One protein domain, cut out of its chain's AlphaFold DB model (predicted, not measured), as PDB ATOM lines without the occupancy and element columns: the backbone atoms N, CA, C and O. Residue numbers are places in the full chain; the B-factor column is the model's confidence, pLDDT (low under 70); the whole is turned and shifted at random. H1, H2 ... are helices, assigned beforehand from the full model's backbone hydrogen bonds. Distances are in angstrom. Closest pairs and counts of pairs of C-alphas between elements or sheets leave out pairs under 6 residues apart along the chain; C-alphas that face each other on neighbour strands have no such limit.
ATOM      1  N   ALA A 214      25.934 -46.071 -14.297       66.25
ATOM      2  CA  ALA A 214      26.980 -45.940 -13.278       66.25
ATOM      3  C   ALA A 214      26.490 -45.237 -11.993       66.25
ATOM      4  O   ALA A 214      27.146 -45.302 -10.958       66.25
ATOM      5  N   TYR A 215      25.321 -44.588 -12.028       65.00
ATOM      6  CA  TYR A 215      24.779 -43.837 -10.892       65.00
ATOM      7  C   TYR A 215      24.404 -44.692  -9.659       65.00
ATOM      8  O   TYR A 215      24.669 -44.253  -8.540       65.00
ATOM      9  N   PRO A 216      23.824 -45.903  -9.796       72.12
ATOM     10  CA  PRO A 216      23.655 -46.825  -8.672       72.12
ATOM     11  C   PRO A 216      24.985 -47.226  -8.022       72.12
ATOM     12  O   PRO A 216      25.079 -47.190  -6.802       72.12
ATOM     13  N   ASP A 217      26.021 -47.508  -8.820       71.44
ATOM     14  CA  ASP A 217      27.344 -47.901  -8.310       71.44
ATOM     15  C   ASP A 217      27.996 -46.757  -7.501       71.44
ATOM     16  O   ASP A 217      28.636 -46.998  -6.478       71.44
ATOM     17  N   TYR A 218      27.776 -45.501  -7.912       70.00
ATOM     18  CA  TYR A 218      28.190 -44.308  -7.164       70.00
ATOM     19  C   TYR A 218      27.490 -44.189  -5.802       70.00
ATOM     20  O   TYR A 218      28.128 -43.902  -4.787       70.00
ATOM     21  N   ILE A 219      26.172 -44.416  -5.767       72.19
ATOM     22  CA  ILE A 219      25.390 -44.370  -4.523       72.19
ATOM     23  C   ILE A 219      25.831 -45.484  -3.572       72.19
ATOM     24  O   ILE A 219      26.010 -45.226  -2.382       72.19
ATOM     25  N   ASP A 220      26.018 -46.697  -4.089       78.75
ATOM     26  CA  ASP A 220      26.446 -47.846  -3.294       78.75
ATOM     27  C   ASP A 220      27.852 -47.614  -2.715       78.75
ATOM     28  O   ASP A 220      28.047 -47.781  -1.513       78.75
ATOM     29  N   GLY A 221      28.795 -47.090  -3.509       78.94
ATOM     30  CA  GLY A 221      30.142 -46.753  -3.036       78.94
ATOM     31  C   GLY A 221      30.169 -45.696  -1.922       78.94
ATOM     32  O   GLY A 221      30.921 -45.833  -0.955       78.94
ATOM     33  N   ILE A 222      29.322 -44.663  -2.006       78.62
ATOM     34  CA  ILE A 222      29.202 -43.647  -0.945       78.62
ATOM     35  C   ILE A 222      28.551 -44.226   0.313       78.62
ATOM     36  O   ILE A 222      29.000 -43.929   1.422       78.62
ATOM     37  N   ASN A 223      27.502 -45.037   0.163       82.12
ATOM     38  CA  ASN A 223      26.828 -45.657   1.302       82.12
ATOM     39  C   ASN A 223      27.761 -46.619   2.049       82.12
ATOM     40  O   ASN A 223      27.795 -46.589   3.278       82.12
ATOM     41  N   ASP A 224      28.561 -47.404   1.327       83.19
ATOM     42  CA  ASP A 224      29.553 -48.306   1.915       83.19
ATOM     43  C   ASP A 224      30.642 -47.530   2.677       83.19
ATOM     44  O   ASP A 224      30.966 -47.868   3.818       83.19
ATOM     45  N   ALA A 225      31.164 -46.442   2.096       82.19
ATOM     46  CA  ALA A 225      32.134 -45.574   2.768       82.19
ATOM     47  C   ALA A 225      31.546 -44.920   4.032       82.19
ATOM     48  O   ALA A 225      32.211 -44.851   5.065       82.19
ATOM     49  N   TYR A 226      30.281 -44.492   3.979       82.69
ATOM     50  CA  TYR A 226      29.579 -43.944   5.138       82.69
ATOM     51  C   TYR A 226      29.408 -44.985   6.253       82.69
ATOM     52  O   TYR A 226      29.687 -44.684   7.411       82.69
ATOM     53  N   MET A 227      29.015 -46.217   5.913       84.31
ATOM     54  CA  MET A 227      28.896 -47.310   6.884       84.31
ATOM     55  C   MET A 227      30.235 -47.652   7.549       84.31
ATOM     56  O   MET A 227      30.269 -47.930   8.746       84.31
ATOM     57  N   LEU A 228      31.339 -47.617   6.797       84.38
ATOM     58  CA  LEU A 228      32.682 -47.843   7.341       84.38
ATOM     59  C   LEU A 228      33.122 -46.722   8.289       84.38
ATOM     60  O   LEU A 228      33.706 -47.013   9.331       84.38
ATOM     61  N   CYS A 229      32.822 -45.464   7.961       83.44
ATOM     62  CA  CYS A 229      33.071 -44.336   8.858       83.44
ATOM     63  C   CYS A 229      32.278 -44.434  10.153       83.44
ATOM     64  O   CYS A 229      32.841 -44.235  11.224       83.44
ATOM     65  N   ASP A 230      30.984 -44.739  10.058       83.31
ATOM     66  CA  ASP A 230      30.112 -44.858  11.225       83.31
ATOM     67  C   ASP A 230      30.609 -45.968  12.162       83.31
ATOM     68  O   ASP A 230      30.828 -45.734  13.350       83.31
ATOM     69  N   ALA A 231      30.936 -47.140  11.605       86.06
ATOM     70  CA  ALA A 231      31.515 -48.245  12.365       86.06
ATOM     71  C   ALA A 231      32.890 -47.900  12.970       86.06
ATOM     72  O   ALA A 231      33.156 -48.242  14.121       86.06
ATOM     73  N   GLY A 232      33.752 -47.199  12.227       83.19
ATOM     74  CA  GLY A 232      35.057 -46.746  12.715       83.19
ATOM     75  C   GLY A 232      34.942 -45.736  13.857       83.19
ATOM     76  O   GLY A 232      35.668 -45.825  14.846       83.19
ATOM     77  N   PHE A 233      33.987 -44.806  13.780       81.56
ATOM     78  CA  PHE A 233      33.704 -43.883  14.878       81.56
ATOM     79  C   PHE A 233      33.122 -44.591  16.098       81.56
ATOM     80  O   PHE A 233      33.539 -44.282  17.213       81.56
ATOM     81  N   GLU A 234      32.212 -45.553  15.923       84.69
ATOM     82  CA  GLU A 234      31.728 -46.370  17.040       84.69
ATOM     83  C   GLU A 234      32.867 -47.153  17.710       84.69
ATOM     84  O   GLU A 234      32.910 -47.237  18.939       84.69
ATOM     85  N   GLU A 235      33.815 -47.692  16.941       85.25
ATOM     86  CA  GLU A 235      34.988 -48.390  17.478       85.25
ATOM     87  C   GLU A 235      35.896 -47.446  18.278       85.25
ATOM     88  O   GLU A 235      36.281 -47.771  19.403       85.25
ATOM     89  N   ILE A 236      36.172 -46.247  17.755       81.75
ATOM     90  CA  ILE A 236      36.968 -45.232  18.458       81.75
ATOM     91  C   ILE A 236      36.269 -44.798  19.752       81.75
ATOM     92  O   ILE A 236      36.912 -44.733  20.796       81.75
ATOM     93  N   ILE A 237      34.961 -44.531  19.714       80.31
ATOM     94  CA  ILE A 237      34.189 -44.081  20.885       80.31
ATOM     95  C   ILE A 237      34.158 -45.150  21.984       80.31
ATOM     96  O   ILE A 237      34.191 -44.813  23.169       80.31
ATOM     97  N   ASN A 238      34.098 -46.427  21.603       83.06
ATOM     98  CA  ASN A 238      34.089 -47.550  22.540       83.06
ATOM     99  C   ASN A 238      35.494 -47.983  22.995       83.06
ATOM    100  O   ASN A 238      35.601 -48.858  23.855       83.06
ATOM    101  N   SER A 239      36.560 -47.397  22.443       85.00
ATOM    102  CA  SER A 239      37.936 -47.693  22.835       85.00
ATOM    103  C   SER A 239      38.265 -47.129  24.219       85.00
ATOM    104  O   SER A 239      37.881 -46.007  24.567       85.00
ATOM    105  N   ASP A 240      39.048 -47.888  24.990       79.25
ATOM    106  CA  ASP A 240      39.564 -47.472  26.298       79.25
ATOM    107  C   ASP A 240      40.322 -46.135  26.201       79.25
ATOM    108  O   ASP A 240      40.151 -45.261  27.052       79.25
ATOM    109  N   ALA A 241      41.041 -45.912  25.097       78.19
ATOM    110  CA  ALA A 241      41.774 -44.677  24.827       78.19
ATOM    111  C   ALA A 241      40.864 -43.437  24.749       78.19
ATOM    112  O   ALA A 241      41.180 -42.383  25.312       78.19
ATOM    113  N   TYR A 242      39.704 -43.545  24.091       78.12
ATOM    114  CA  TYR A 242      38.745 -42.440  24.033       78.12
ATOM    115  C   TYR A 242      38.063 -42.219  25.383       78.12
ATOM    116  O   TYR A 242      37.828 -41.074  25.769       78.12
ATOM    117  N   MET A 243      37.786 -43.288  26.137       79.50
ATOM    118  CA  MET A 243      37.253 -43.164  27.495       79.50
ATOM    119  C   MET A 243      38.246 -42.459  28.427       79.50
ATOM    120  O   MET A 243      37.847 -41.532  29.127       79.50
ATOM    121  N   HIS A 244      39.537 -42.803  28.373       78.62
ATOM    122  CA  HIS A 244      40.593 -42.117  29.124       78.62
ATOM    123  C   HIS A 244      40.712 -40.635  28.745       78.62
ATOM    124  O   HIS A 244      40.807 -39.781  29.626       78.62
ATOM    125  N   TYR A 245      40.639 -40.314  27.449       78.88
ATOM    126  CA  TYR A 245      40.603 -38.929  26.973       78.88
ATOM    127  C   TYR A 245      39.374 -38.167  27.483       78.88
ATOM    128  O   TYR A 245      39.493 -37.065  28.019       78.88
ATOM    129  N   ARG A 246      38.183 -38.755  27.332       80.06
ATOM    130  CA  ARG A 246      36.908 -38.167  27.754       80.06
ATOM    131  C   ARG A 246      36.900 -37.898  29.254       80.06
ATOM    132  O   ARG A 246      36.521 -36.805  29.663       80.06
ATOM    133  N   ASP A 247      37.305 -38.875  30.057       79.25
ATOM    134  CA  ASP A 247      37.269 -38.781  31.514       79.25
ATOM    135  C   ASP A 247      38.269 -37.730  32.027       79.25
ATOM    136  O   ASP A 247      37.940 -36.979  32.941       79.25
ATOM    137  N   TYR A 248      39.433 -37.588  31.379       78.19
ATOM    138  CA  TYR A 248      40.389 -36.508  31.654       78.19
ATOM    139  C   TYR A 248      39.845 -35.118  31.289       78.19
ATOM    140  O   TYR A 248      40.013 -34.173  32.052       78.19
ATOM    141  N   VAL A 249      39.170 -34.978  30.143       78.38
ATOM    142  CA  VAL A 249      38.594 -33.695  29.694       78.38
ATOM    143  C   VAL A 249      37.371 -33.279  30.520       78.38
ATOM    144  O   VAL A 249      37.104 -32.087  30.661       78.38
ATOM    145  N   LEU A 250      36.602 -34.243  31.035       78.88
ATOM    146  CA  LEU A 250      35.437 -33.984  31.886       78.88
ATOM    147  C   LEU A 250      35.803 -33.701  33.349       78.88
ATOM    148  O   LEU A 250      34.994 -33.104  34.059       78.88
ATOM    149  N   ALA A 251      36.978 -34.137  33.802       77.31
ATOM    150  CA  ALA A 251      37.483 -33.840  35.135       77.31
ATOM    151  C   ALA A 251      37.938 -32.368  35.242       77.31
ATOM    152  O   ALA A 251      38.451 -31.791  34.284       77.31
ATOM    153  N   ASP A 252      37.731 -31.736  36.405       75.94
ATOM    154  CA  ASP A 252      38.104 -30.330  36.609       75.94
ATOM    155  C   ASP A 252      39.633 -30.193  36.670       75.94
ATOM    156  O   ASP A 252      40.292 -30.684  37.589       75.94
ATOM    157  N   GLU A 253      40.199 -29.500  35.682       74.19
ATOM    158  CA  GLU A 253      41.638 -29.259  35.540       74.19
ATOM    159  C   GLU A 253      42.260 -28.657  36.813       74.19
ATOM    160  O   GLU A 253      43.396 -28.978  37.168       74.19
ATOM    161  N   ASN A 254      41.518 -27.819  37.543       71.25
ATOM    162  CA  ASN A 254      42.022 -27.208  38.773       71.25
ATOM    163  C   ASN A 254      42.123 -28.225  39.913       71.25
ATOM    164  O   ASN A 254      43.086 -28.189  40.677       71.25
ATOM    165  N   GLU A 255      41.165 -29.143  40.020       72.62
ATOM    166  CA  GLU A 255      41.145 -30.169  41.067       72.62
ATOM    167  C   GLU A 255      42.209 -31.246  40.815       72.62
ATOM    168  O   GLU A 255      42.877 -31.683  41.753       72.62
ATOM    169  N   ILE A 256      42.457 -31.595  39.547       73.12
ATOM    170  CA  ILE A 256      43.556 -32.491  39.153       73.12
ATOM    171  C   ILE A 256      44.913 -31.873  39.510       73.12
ATOM    172  O   ILE A 256      45.765 -32.550  40.085       73.12
ATOM    173  N   ASN A 257      45.115 -30.585  39.219       73.12
ATOM    174  CA  ASN A 257      46.365 -29.892  39.536       73.12
ATOM    175  C   ASN A 257      46.605 -29.795  41.051       73.12
ATOM    176  O   ASN A 257      47.719 -30.036  41.507       73.12
ATOM    177  N   VAL A 258      45.561 -29.533  41.845       74.75
ATOM    178  CA  VAL A 258      45.652 -29.546  43.317       74.75
ATOM    179  C   VAL A 258      45.992 -30.945  43.844       74.75
ATOM    180  O   VAL A 258      46.823 -31.079  44.745       74.75
ATOM    181  N   ALA A 259      45.397 -32.000  43.279       73.19
ATOM    182  CA  ALA A 259      45.714 -33.379  43.648       73.19
ATOM    183  C   ALA A 259      47.157 -33.770  43.262       73.19
ATOM    184  O   ALA A 259      47.836 -34.457  44.029       73.19
ATOM    185  N   LEU A 260      47.656 -33.290  42.118       73.62
ATOM    186  CA  LEU A 260      49.042 -33.478  41.672       73.62
ATOM    187  C   LEU A 260      50.051 -32.751  42.567       73.62
ATOM    188  O   LEU A 260      51.077 -33.336  42.903       73.62
ATOM    189  N   GLU A 261      49.759 -31.520  42.995       73.81
ATOM    190  CA  GLU A 261      50.608 -30.770  43.934       73.81
ATOM    191  C   GLU A 261      50.677 -31.443  45.312       73.81
ATOM    192  O   GLU A 261      51.738 -31.496  45.933       73.81
ATOM    193  N   LYS A 262      49.564 -32.017  45.789       73.88
ATOM    194  CA  LYS A 262      49.562 -32.824  47.019       73.88
ATOM    195  C   LYS A 262      50.370 -34.111  46.857       73.88
ATOM    196  O   LYS A 262      51.100 -34.484  47.772       73.88
ATOM    197  N   ARG A 263      50.277 -34.776  45.699       74.31
ATOM    198  CA  ARG A 263      51.083 -35.964  45.385       74.31
ATOM    199  C   ARG A 263      52.576 -35.636  45.345       74.31
ATOM    200  O   ARG A 263      53.345 -36.342  45.987       74.31
ATOM    201  N   SER A 264      52.986 -34.575  44.650       74.50
ATOM    202  CA  SER A 264      54.400 -34.186  44.570       74.50
ATOM    203  C   SER A 264      54.957 -33.767  45.930       74.50
ATOM    204  O   SER A 264      56.064 -34.160  46.282       74.50
ATOM    205  N   HIS A 265      54.170 -33.053  46.743       75.00
ATOM    206  CA  HIS A 265      54.557 -32.710  48.109       75.00
ATOM    207  C   HIS A 265      54.754 -33.954  48.990       75.00
ATOM    208  O   HIS A 265      55.744 -34.044  49.713       75.00
ATOM    209  N   ASN A 266      53.856 -34.938  48.882       71.69
ATOM    210  CA  ASN A 266      53.955 -36.201  49.616       71.69
ATOM    211  C   ASN A 266      55.129 -37.085  49.154       71.69
ATOM    212  O   ASN A 266      55.640 -37.865  49.952       71.69
ATOM    213  N   GLU A 267      55.549 -36.987  47.888       70.38
ATOM    214  CA  GLU A 267      56.737 -37.677  47.359       70.38
ATOM    215  C   GLU A 267      58.056 -36.995  47.792       70.38
ATOM    216  O   GLU A 267      59.080 -37.668  47.912       70.38
ATOM    217  N   GLU A 268      58.049 -35.680  48.049       70.25
ATOM    218  CA  GLU A 268      59.233 -34.903  48.457       70.25
ATOM    219  C   GLU A 268      59.450 -34.833  49.983       70.25
ATOM    220  O   GLU A 268      60.600 -34.744  50.421       70.25
ATOM    221  N   ASP A 269      58.386 -34.880  50.793       64.31
ATOM    222  CA  ASP A 269      58.448 -34.758  52.260       64.31
ATOM    223  C   ASP A 269      57.577 -35.821  52.967       64.31
ATOM    224  O   ASP A 269      56.498 -35.544  53.497       64.31
ATOM    225  N   GLU A 270      58.066 -37.070  52.983       61.47
ATOM    226  CA  GLU A 270      57.375 -38.239  53.566       61.47
ATOM    227  C   GLU A 270      57.010 -38.072  55.057       61.47
ATOM    228  O   GLU A 270      56.084 -38.724  55.544       61.47
ATOM    229  N   GLU A 271      57.712 -37.206  55.801       57.91
ATOM    230  CA  GLU A 271      57.473 -36.982  57.235       57.91
ATOM    231  C   GLU A 271      56.215 -36.123  57.503       57.91
ATOM    232  O   GLU A 271      55.639 -36.222  58.590       57.91
ATOM    233  N   ASN A 272      55.751 -35.335  56.518       63.41
ATOM    234  CA  ASN A 272      54.562 -34.466  56.588       63.41
ATOM    235  C   ASN A 272      53.530 -34.764  55.482       63.41
ATOM    236  O   ASN A 272      52.855 -33.857  54.992       63.41
ATOM    237  N   ALA A 273      53.380 -36.033  55.097       62.81
ATOM    238  CA  ALA A 273      52.427 -36.422  54.065       62.81
ATOM    239  C   ALA A 273      50.976 -36.028  54.427       62.81
ATOM    240  O   ALA A 273      50.467 -36.337  55.508       62.81
ATOM    241  N   VAL A 274      50.294 -35.362  53.497       68.31
ATOM    242  CA  VAL A 274      48.882 -34.975  53.603       68.31
ATOM    243  C   VAL A 274      48.010 -36.132  53.110       68.31
ATOM    244  O   VAL A 274      48.211 -36.622  51.998       68.31
ATOM    245  N   GLU A 275      47.027 -36.570  53.907       67.50
ATOM    246  CA  GLU A 275      46.065 -37.599  53.479       67.50
ATOM    247  C   GLU A 275      45.275 -37.115  52.252       67.50
ATOM    248  O   GLU A 275      44.630 -36.063  52.293       67.50
ATOM    249  N   LEU A 276      45.330 -37.887  51.162       71.75
ATOM    250  CA  LEU A 276      44.501 -37.652  49.984       71.75
ATOM    251  C   LEU A 276      43.085 -38.174  50.228       71.75
ATOM    252  O   LEU A 276      42.891 -39.264  50.769       71.75
ATOM    253  N   THR A 277      42.096 -37.404  49.793       77.56
ATOM    254  CA  THR A 277      40.692 -37.828  49.802       77.56
ATOM    255  C   THR A 277      40.410 -38.851  48.692       77.56
ATOM    256  O   THR A 277      41.138 -38.926  47.703       77.56
ATOM    257  N   GLU A 278      39.335 -39.638  48.832       71.31
ATOM    258  CA  GLU A 278      38.932 -40.629  47.817       71.31
ATOM    259  C   GLU A 278      38.725 -39.985  46.430       71.31
ATOM    260  O   GLU A 278      39.130 -40.552  45.415       71.31
ATOM    261  N   GLU A 279      38.195 -38.759  46.385       71.06
ATOM    262  CA  GLU A 279      38.000 -37.973  45.157       71.06
ATOM    263  C   GLU A 279      39.338 -37.563  44.515       71.06
ATOM    264  O   GLU A 279      39.531 -37.741  43.313       71.06
ATOM    265  N   GLU A 280      40.314 -37.118  45.311       71.06
ATOM    266  CA  GLU A 280      41.653 -36.759  44.822       71.06
ATOM    267  C   GLU A 280      42.432 -37.982  44.317       71.06
ATOM    268  O   GLU A 280      43.153 -37.894  43.322       71.06
ATOM    269  N   THR A 281      42.254 -39.151  44.945       72.94
ATOM    270  CA  THR A 281      42.853 -40.400  44.444       72.94
ATOM    271  C   THR A 281      42.236 -40.865  43.124       72.94
ATOM    272  O   THR A 281      42.958 -41.379  42.268       72.94
ATOM    273  N   ALA A 282      40.934 -40.645  42.916       75.62
ATOM    274  CA  ALA A 282      40.263 -40.950  41.655       75.62
ATOM    275  C   ALA A 282      40.716 -40.007  40.524       75.62
ATOM    276  O   ALA A 282      40.973 -40.465  39.412       75.62
ATOM    277  N   LEU A 283      40.900 -38.712  40.813       78.00
ATOM    278  CA  LEU A 283      41.422 -37.730  39.852       78.00
ATOM    279  C   LEU A 283      42.863 -38.040  39.423       78.00
ATOM    280  O   LEU A 283      43.189 -37.950  38.239       78.00
ATOM    281  N   LEU A 284      43.714 -38.482  40.354       74.88
ATOM    282  CA  LEU A 284      45.073 -38.932  40.036       74.88
ATOM    283  C   LEU A 284      45.085 -40.205  39.180       74.88
ATOM    284  O   LEU A 284      45.913 -40.316  38.281       74.88
ATOM    285  N   GLN A 285      44.156 -41.139  39.403       78.75
ATOM    286  CA  GLN A 285      44.011 -42.321  38.545       78.75
ATOM    287  C   GLN A 285      43.560 -41.951  37.127       78.75
ATOM    288  O   GLN A 285      44.082 -42.507  36.165       78.75
ATOM    289  N   ILE A 286      42.633 -40.999  36.977       78.94
ATOM    290  CA  ILE A 286      42.216 -40.477  35.664       78.94
ATOM    291  C   ILE A 286      43.409 -39.834  34.940       78.94
ATOM    292  O   ILE A 286      43.638 -40.113  33.762       78.94
ATOM    293  N   TYR A 287      44.204 -39.032  35.655       77.31
ATOM    294  CA  TYR A 287      45.420 -38.418  35.122       77.31
ATOM    295  C   TYR A 287      46.459 -39.460  34.683       77.31
ATOM    296  O   TYR A 287      46.960 -39.399  33.558       77.31
ATOM    297  N   ASP A 288      46.755 -40.442  35.537       77.75
ATOM    298  CA  ASP A 288      47.736 -41.490  35.247       77.75
ATOM    299  C   ASP A 288      47.283 -42.372  34.073       77.75
ATOM    300  O   ASP A 288      48.102 -42.727  33.223       77.75
ATOM    301  N   ASN A 289      45.989 -42.689  33.969       79.69
ATOM    302  CA  ASN A 289      45.444 -43.447  32.842       79.69
ATOM    303  C   ASN A 289      45.589 -42.676  31.518       79.69
ATOM    304  O   ASN A 289      46.006 -43.255  30.517       79.69
ATOM    305  N   TYR A 290      45.333 -41.364  31.514       78.81
ATOM    306  CA  TYR A 290      45.483 -40.520  30.325       78.81
ATOM    307  C   TYR A 290      46.949 -40.301  29.909       78.81
ATOM    308  O   TYR A 290      47.274 -40.343  28.724       78.81
ATOM    309  N   ILE A 291      47.861 -40.071  30.860       76.81
ATOM    310  CA  ILE A 291      49.280 -39.823  30.556       76.81
ATOM    311  C   ILE A 291      50.000 -41.091  30.086       76.81
ATOM    312  O   ILE A 291      50.868 -41.013  29.207       76.81
ATOM    313  N   ASN A 292      49.652 -42.247  30.655       78.50
ATOM    314  CA  ASN A 292      50.262 -43.524  30.290       78.50
ATOM    315  C   ASN A 292      49.714 -44.082  28.969       78.50
ATOM    316  O   ASN A 292      50.441 -44.794  28.270       78.50
ATOM    317  N   ASP A 293      48.482 -43.733  28.593       78.12
ATOM    318  CA  ASP A 293      47.918 -44.113  27.305       78.12
ATOM    319  C   ASP A 293      48.309 -43.119  26.200       78.12
ATOM    320  O   ASP A 293      47.772 -42.021  26.040       78.12
ATOM    321  N   THR A 294      49.276 -43.522  25.376       73.50
ATOM    322  CA  THR A 294      49.721 -42.691  24.253       73.50
ATOM    323  C   THR A 294      48.697 -42.583  23.122       73.50
ATOM    324  O   THR A 294      48.896 -41.729  22.256       73.50
ATOM    325  N   GLU A 295      47.680 -43.448  23.069       73.56
ATOM    326  CA  GLU A 295      46.603 -43.460  22.068       73.56
ATOM    327  C   GLU A 295      45.431 -42.562  22.469       73.56
ATOM    328  O   GLU A 295      44.789 -41.993  21.592       73.56
ATOM    329  N   ALA A 296      45.250 -42.294  23.766       74.25
ATOM    330  CA  ALA A 296      44.253 -41.353  24.291       74.25
ATOM    331  C   ALA A 296      44.528 -39.878  23.929       74.25
ATOM    332  O   ALA A 296      43.737 -38.982  24.222       74.25
ATOM    333  N   ARG A 297      45.668 -39.573  23.298       76.75
ATOM    334  CA  ARG A 297      46.028 -38.199  22.932       76.75
ATOM    335  C   ARG A 297      45.104 -37.669  21.843       76.75
ATOM    336  O   ARG A 297      44.949 -38.291  20.794       76.75
ATOM    337  N   LYS A 298      44.611 -36.447  22.054       76.06
ATOM    338  CA  LYS A 298      43.732 -35.728  21.121       76.06
ATOM    339  C   LYS A 298      44.221 -35.770  19.669       76.06
ATOM    340  O   LYS A 298      43.418 -36.031  18.785       76.06
ATOM    341  N   ASP A 299      45.511 -35.536  19.437       77.62
ATOM    342  CA  ASP A 299      46.073 -35.490  18.081       77.62
ATOM    343  C   ASP A 299      45.939 -36.843  17.365       77.62
ATOM    344  O   ASP A 299      45.529 -36.887  16.214       77.62
ATOM    345  N   LYS A 300      46.171 -37.961  18.068       78.44
ATOM    346  CA  LYS A 300      46.046 -39.302  17.478       78.44
ATOM    347  C   LYS A 300      44.598 -39.709  17.232       78.44
ATOM    348  O   LYS A 300      44.313 -40.320  16.209       78.44
ATOM    349  N   LEU A 301      43.697 -39.371  18.155       76.00
ATOM    350  CA  LEU A 301      42.262 -39.601  17.970       76.00
ATOM    351  C   LEU A 301      41.723 -38.764  16.800       76.00
ATOM    352  O   LEU A 301      40.920 -39.262  16.017       76.00
ATOM    353  N   SER A 302      42.206 -37.524  16.643       77.75
ATOM    354  CA  SER A 302      41.893 -36.681  15.483       77.75
ATOM    355  C   SER A 302      42.404 -37.314  14.192       77.75
ATOM    356  O   SER A 302      41.615 -37.495  13.277       77.75
ATOM    357  N   ASP A 303      43.672 -37.739  14.144       82.81
ATOM    358  CA  ASP A 303      44.259 -38.374  12.958       82.81
ATOM    359  C   ASP A 303      43.494 -39.644  12.539       82.81
ATOM    360  O   ASP A 303      43.290 -39.896  11.352       82.81
ATOM    361  N   GLN A 304      43.044 -40.447  13.510       78.50
ATOM    362  CA  GLN A 304      42.225 -41.635  13.253       78.50
ATOM    363  C   GLN A 304      40.851 -41.264  12.692       78.50
ATOM    364  O   GLN A 304      40.404 -41.873  11.722       78.50
ATOM    365  N   MET A 305      40.191 -40.257  13.266       78.50
ATOM    366  CA  MET A 305      38.900 -39.784  12.770       78.50
ATOM    367  C   MET A 305      39.011 -39.173  11.367       78.50
ATOM    368  O   MET A 305      38.183 -39.462  10.504       78.50
ATOM    369  N   ASP A 306      40.061 -38.393  11.120       83.31
ATOM    370  CA  ASP A 306      40.347 -37.781   9.823       83.31
ATOM    371  C   ASP A 306      40.652 -38.847   8.757       83.31
ATOM    372  O   ASP A 306      40.210 -38.722   7.615       83.31
ATOM    373  N   ALA A 307      41.321 -39.947   9.126       82.88
ATOM    374  CA  ALA A 307      41.560 -41.076   8.227       82.88
ATOM    375  C   ALA A 307      40.264 -41.754   7.757       82.88
ATOM    376  O   ALA A 307      40.167 -42.133   6.590       82.88
ATOM    377  N   TYR A 308      39.257 -41.880   8.629       81.56
ATOM    378  CA  TYR A 308      37.942 -42.376   8.223       81.56
ATOM    379  C   TYR A 308      37.233 -41.367   7.312       81.56
ATOM    380  O   TYR A 308      36.766 -41.742   6.241       81.56
ATOM    381  N   ILE A 309      37.236 -40.072   7.648       81.19
ATOM    382  CA  ILE A 309      36.618 -39.024   6.813       81.19
ATOM    383  C   ILE A 309      37.205 -39.006   5.391       81.19
ATOM    384  O   ILE A 309      36.453 -38.869   4.422       81.19
ATOM    385  N   LEU A 310      38.515 -39.223   5.250       83.12
ATOM    386  CA  LEU A 310      39.183 -39.318   3.949       83.12
ATOM    387  C   LEU A 310      38.643 -40.456   3.068       83.12
ATOM    388  O   LEU A 310      38.597 -40.296   1.853       83.12
ATOM    389  N   LEU A 311      38.149 -41.562   3.639       79.50
ATOM    390  CA  LEU A 311      37.535 -42.648   2.859       79.50
ATOM    391  C   LEU A 311      36.260 -42.191   2.135       79.50
ATOM    392  O   LEU A 311      35.977 -42.656   1.031       79.50
ATOM    393  N   ILE A 312      35.504 -41.259   2.726       77.00
ATOM    394  CA  ILE A 312      34.319 -40.667   2.091       77.00
ATOM    395  C   ILE A 312      34.738 -39.707   0.972       77.00
ATOM    396  O   ILE A 312      34.108 -39.680  -0.088       77.00
ATOM    397  N   GLU A 313      35.798 -38.923   1.184       77.00
ATOM    398  CA  GLU A 313      36.332 -38.026   0.153       77.00
ATOM    399  C   GLU A 313      36.899 -38.804  -1.042       77.00
ATOM    400  O   GLU A 313      36.628 -38.448  -2.191       77.00
ATOM    401  N   ASP A 314      37.596 -39.911  -0.794       78.31
ATOM    402  CA  ASP A 314      38.111 -40.790  -1.843       78.31
ATOM    403  C   ASP A 314      36.980 -41.498  -2.598       78.31
ATOM    404  O   ASP A 314      36.995 -41.524  -3.830       78.31
ATOM    405  N   ALA A 315      35.951 -42.001  -1.906       72.75
ATOM    406  CA  ALA A 315      34.778 -42.599  -2.552       72.75
ATOM    407  C   ALA A 315      34.047 -41.600  -3.466       72.75
ATOM    408  O   ALA A 315      33.561 -41.969  -4.533       72.75
ATOM    409  N   LYS A 316      34.031 -40.316  -3.091       70.44
ATOM    410  CA  LYS A 316      33.458 -39.240  -3.906       70.44
ATOM    411  C   LYS A 316      34.278 -38.949  -5.167       70.44
ATOM    412  O   LYS A 316      33.686 -38.678  -6.205       70.44
ATOM    413  N   ASN A 317      35.607 -39.008  -5.079       65.69
ATOM    414  CA  ASN A 317      36.519 -38.698  -6.187       65.69
ATOM    415  C   ASN A 317      36.783 -39.897  -7.119       65.69
ATOM    416  O   ASN A 317      37.246 -39.712  -8.238       65.69
ATOM    417  N   SER A 318      36.503 -41.125  -6.675       59.66
ATOM    418  CA  SER A 318      36.730 -42.363  -7.443       59.66
ATOM    419  C   SER A 318      35.729 -42.587  -8.585       59.66
ATOM    420  O   SER A 318      35.828 -43.582  -9.303       59.66
ATOM    421  N   SER A 319      34.723 -41.721  -8.713       52.47
ATOM    422  CA  SER A 319      33.601 -41.872  -9.650       52.47
ATOM    423  C   SER A 319      33.418 -40.693 -10.615       52.47
ATOM    424  O   SER A 319      32.441 -40.702 -11.363       52.47
TER     425      SER A 319
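This is residues 214 to 319 of the 320 residues of an uncharacterized protein of Roseburia inulinivorans DSM 16841 (UniProt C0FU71). The model is a long rod in two halves: the two longest helices, H1 and H5, lie side by side and run opposite ways along one half, and three shorter helices, H2, H3 and H4, form a crossed head in the other half. H2 sits near the middle of the rod, H4 packs steeply across it and also across H3, and residues 267 to 272 stick out near the far tip. The printed part has 106 residues with five named helices, in the order H1, H2, H3, H4, H5, and no named strand; the class is all helix. The whole is extended, with a radius of gyration of the C-alphas of 21.4 A, and the C-alphas span 77 by 19 by 18 A.

The printed part begins with H1, residues 214 to 238, which touches H5, residues 298 to 317, with 17 pairs of C-alphas within 8 A. The closest C-alphas of H1 and H5 are those of Cys 229 and Tyr 308, 5.3 A apart, and the two run opposite ways at a shallow tilt of 9 degrees. H2, residues 240 to 250, is close to H1 but not clearly touching it: their closest C-alphas, those of Ile 236 and Tyr 242, are 6.5 A apart. H1 and H2 run the same way at a steep tilt of 68 degrees, only just short of about perpendicular. H2 is also close to H5 but not clearly touching it, with the C-alphas of Tyr 245 and Lys 298 closest at 7.4 A. H3, residues 253 to 268, and H2 meet only through their link. H4, residues 278 to 292, touches H3, which meets it with residues 255 to 260 alone; the closest C-alphas are those of Ala 259 and Glu 280, 5.4 A apart, and the lines of H3 and H4 are about perpendicular at 89 degrees. H4 touches H2 with its residues 286 to 290 alone, the closest C-alphas being those of His 244 and Tyr 290, 5.3 A apart. H2 and H4 run opposite ways at a steep tilt of 51 degrees. The helix packing is mostly crossed, helices that touch standing at more than a shallow tilt, but only just: one of the three touching pairs is at a shallow tilt. H1 is apart from H3 and from H4, and H5 is apart from H3 and from H4. In H1, H2, H3 and H4 every O i to N i+4 pair is within hydrogen-bond range; in H5 14 of 16 are.

H1, residues 214 to 238, is the longest helix at 36.6 A from first to last C-alpha, and its C-alpha 214 is at (26.980, -45.940, -13.278). H2 has 11 residues, 240 to 250. H3, residues 253 to 268, measures 22.5 A and ends with C-alpha 268 at (59.233, -34.903, 48.457). H4, residues 278 to 292, measures 21.1 A. H5, residues 298 to 317, measures 28.4 A and ends with C-alpha 317 at (36.519, -38.698, -6.187).

The two C-alphas farthest apart are those of Ala 214 and Glu 271, 77.3 A, while the first and last printed C-alphas, those of Ala 214 and Ser 319, are 8.6 A apart. The printed part has no cut. The links H1 to H2, H2 to H3 and H4 to H5 are tight, and the link H3 to H4, with 9 residues, is short. Residues 267 to 272, of which 267 and 268 belong to H3, stand free. The mean pLDDT of the printed part is 75.9, and the 12 residues under 70 are 214 to 215, 269 to 275 and 317 to 319.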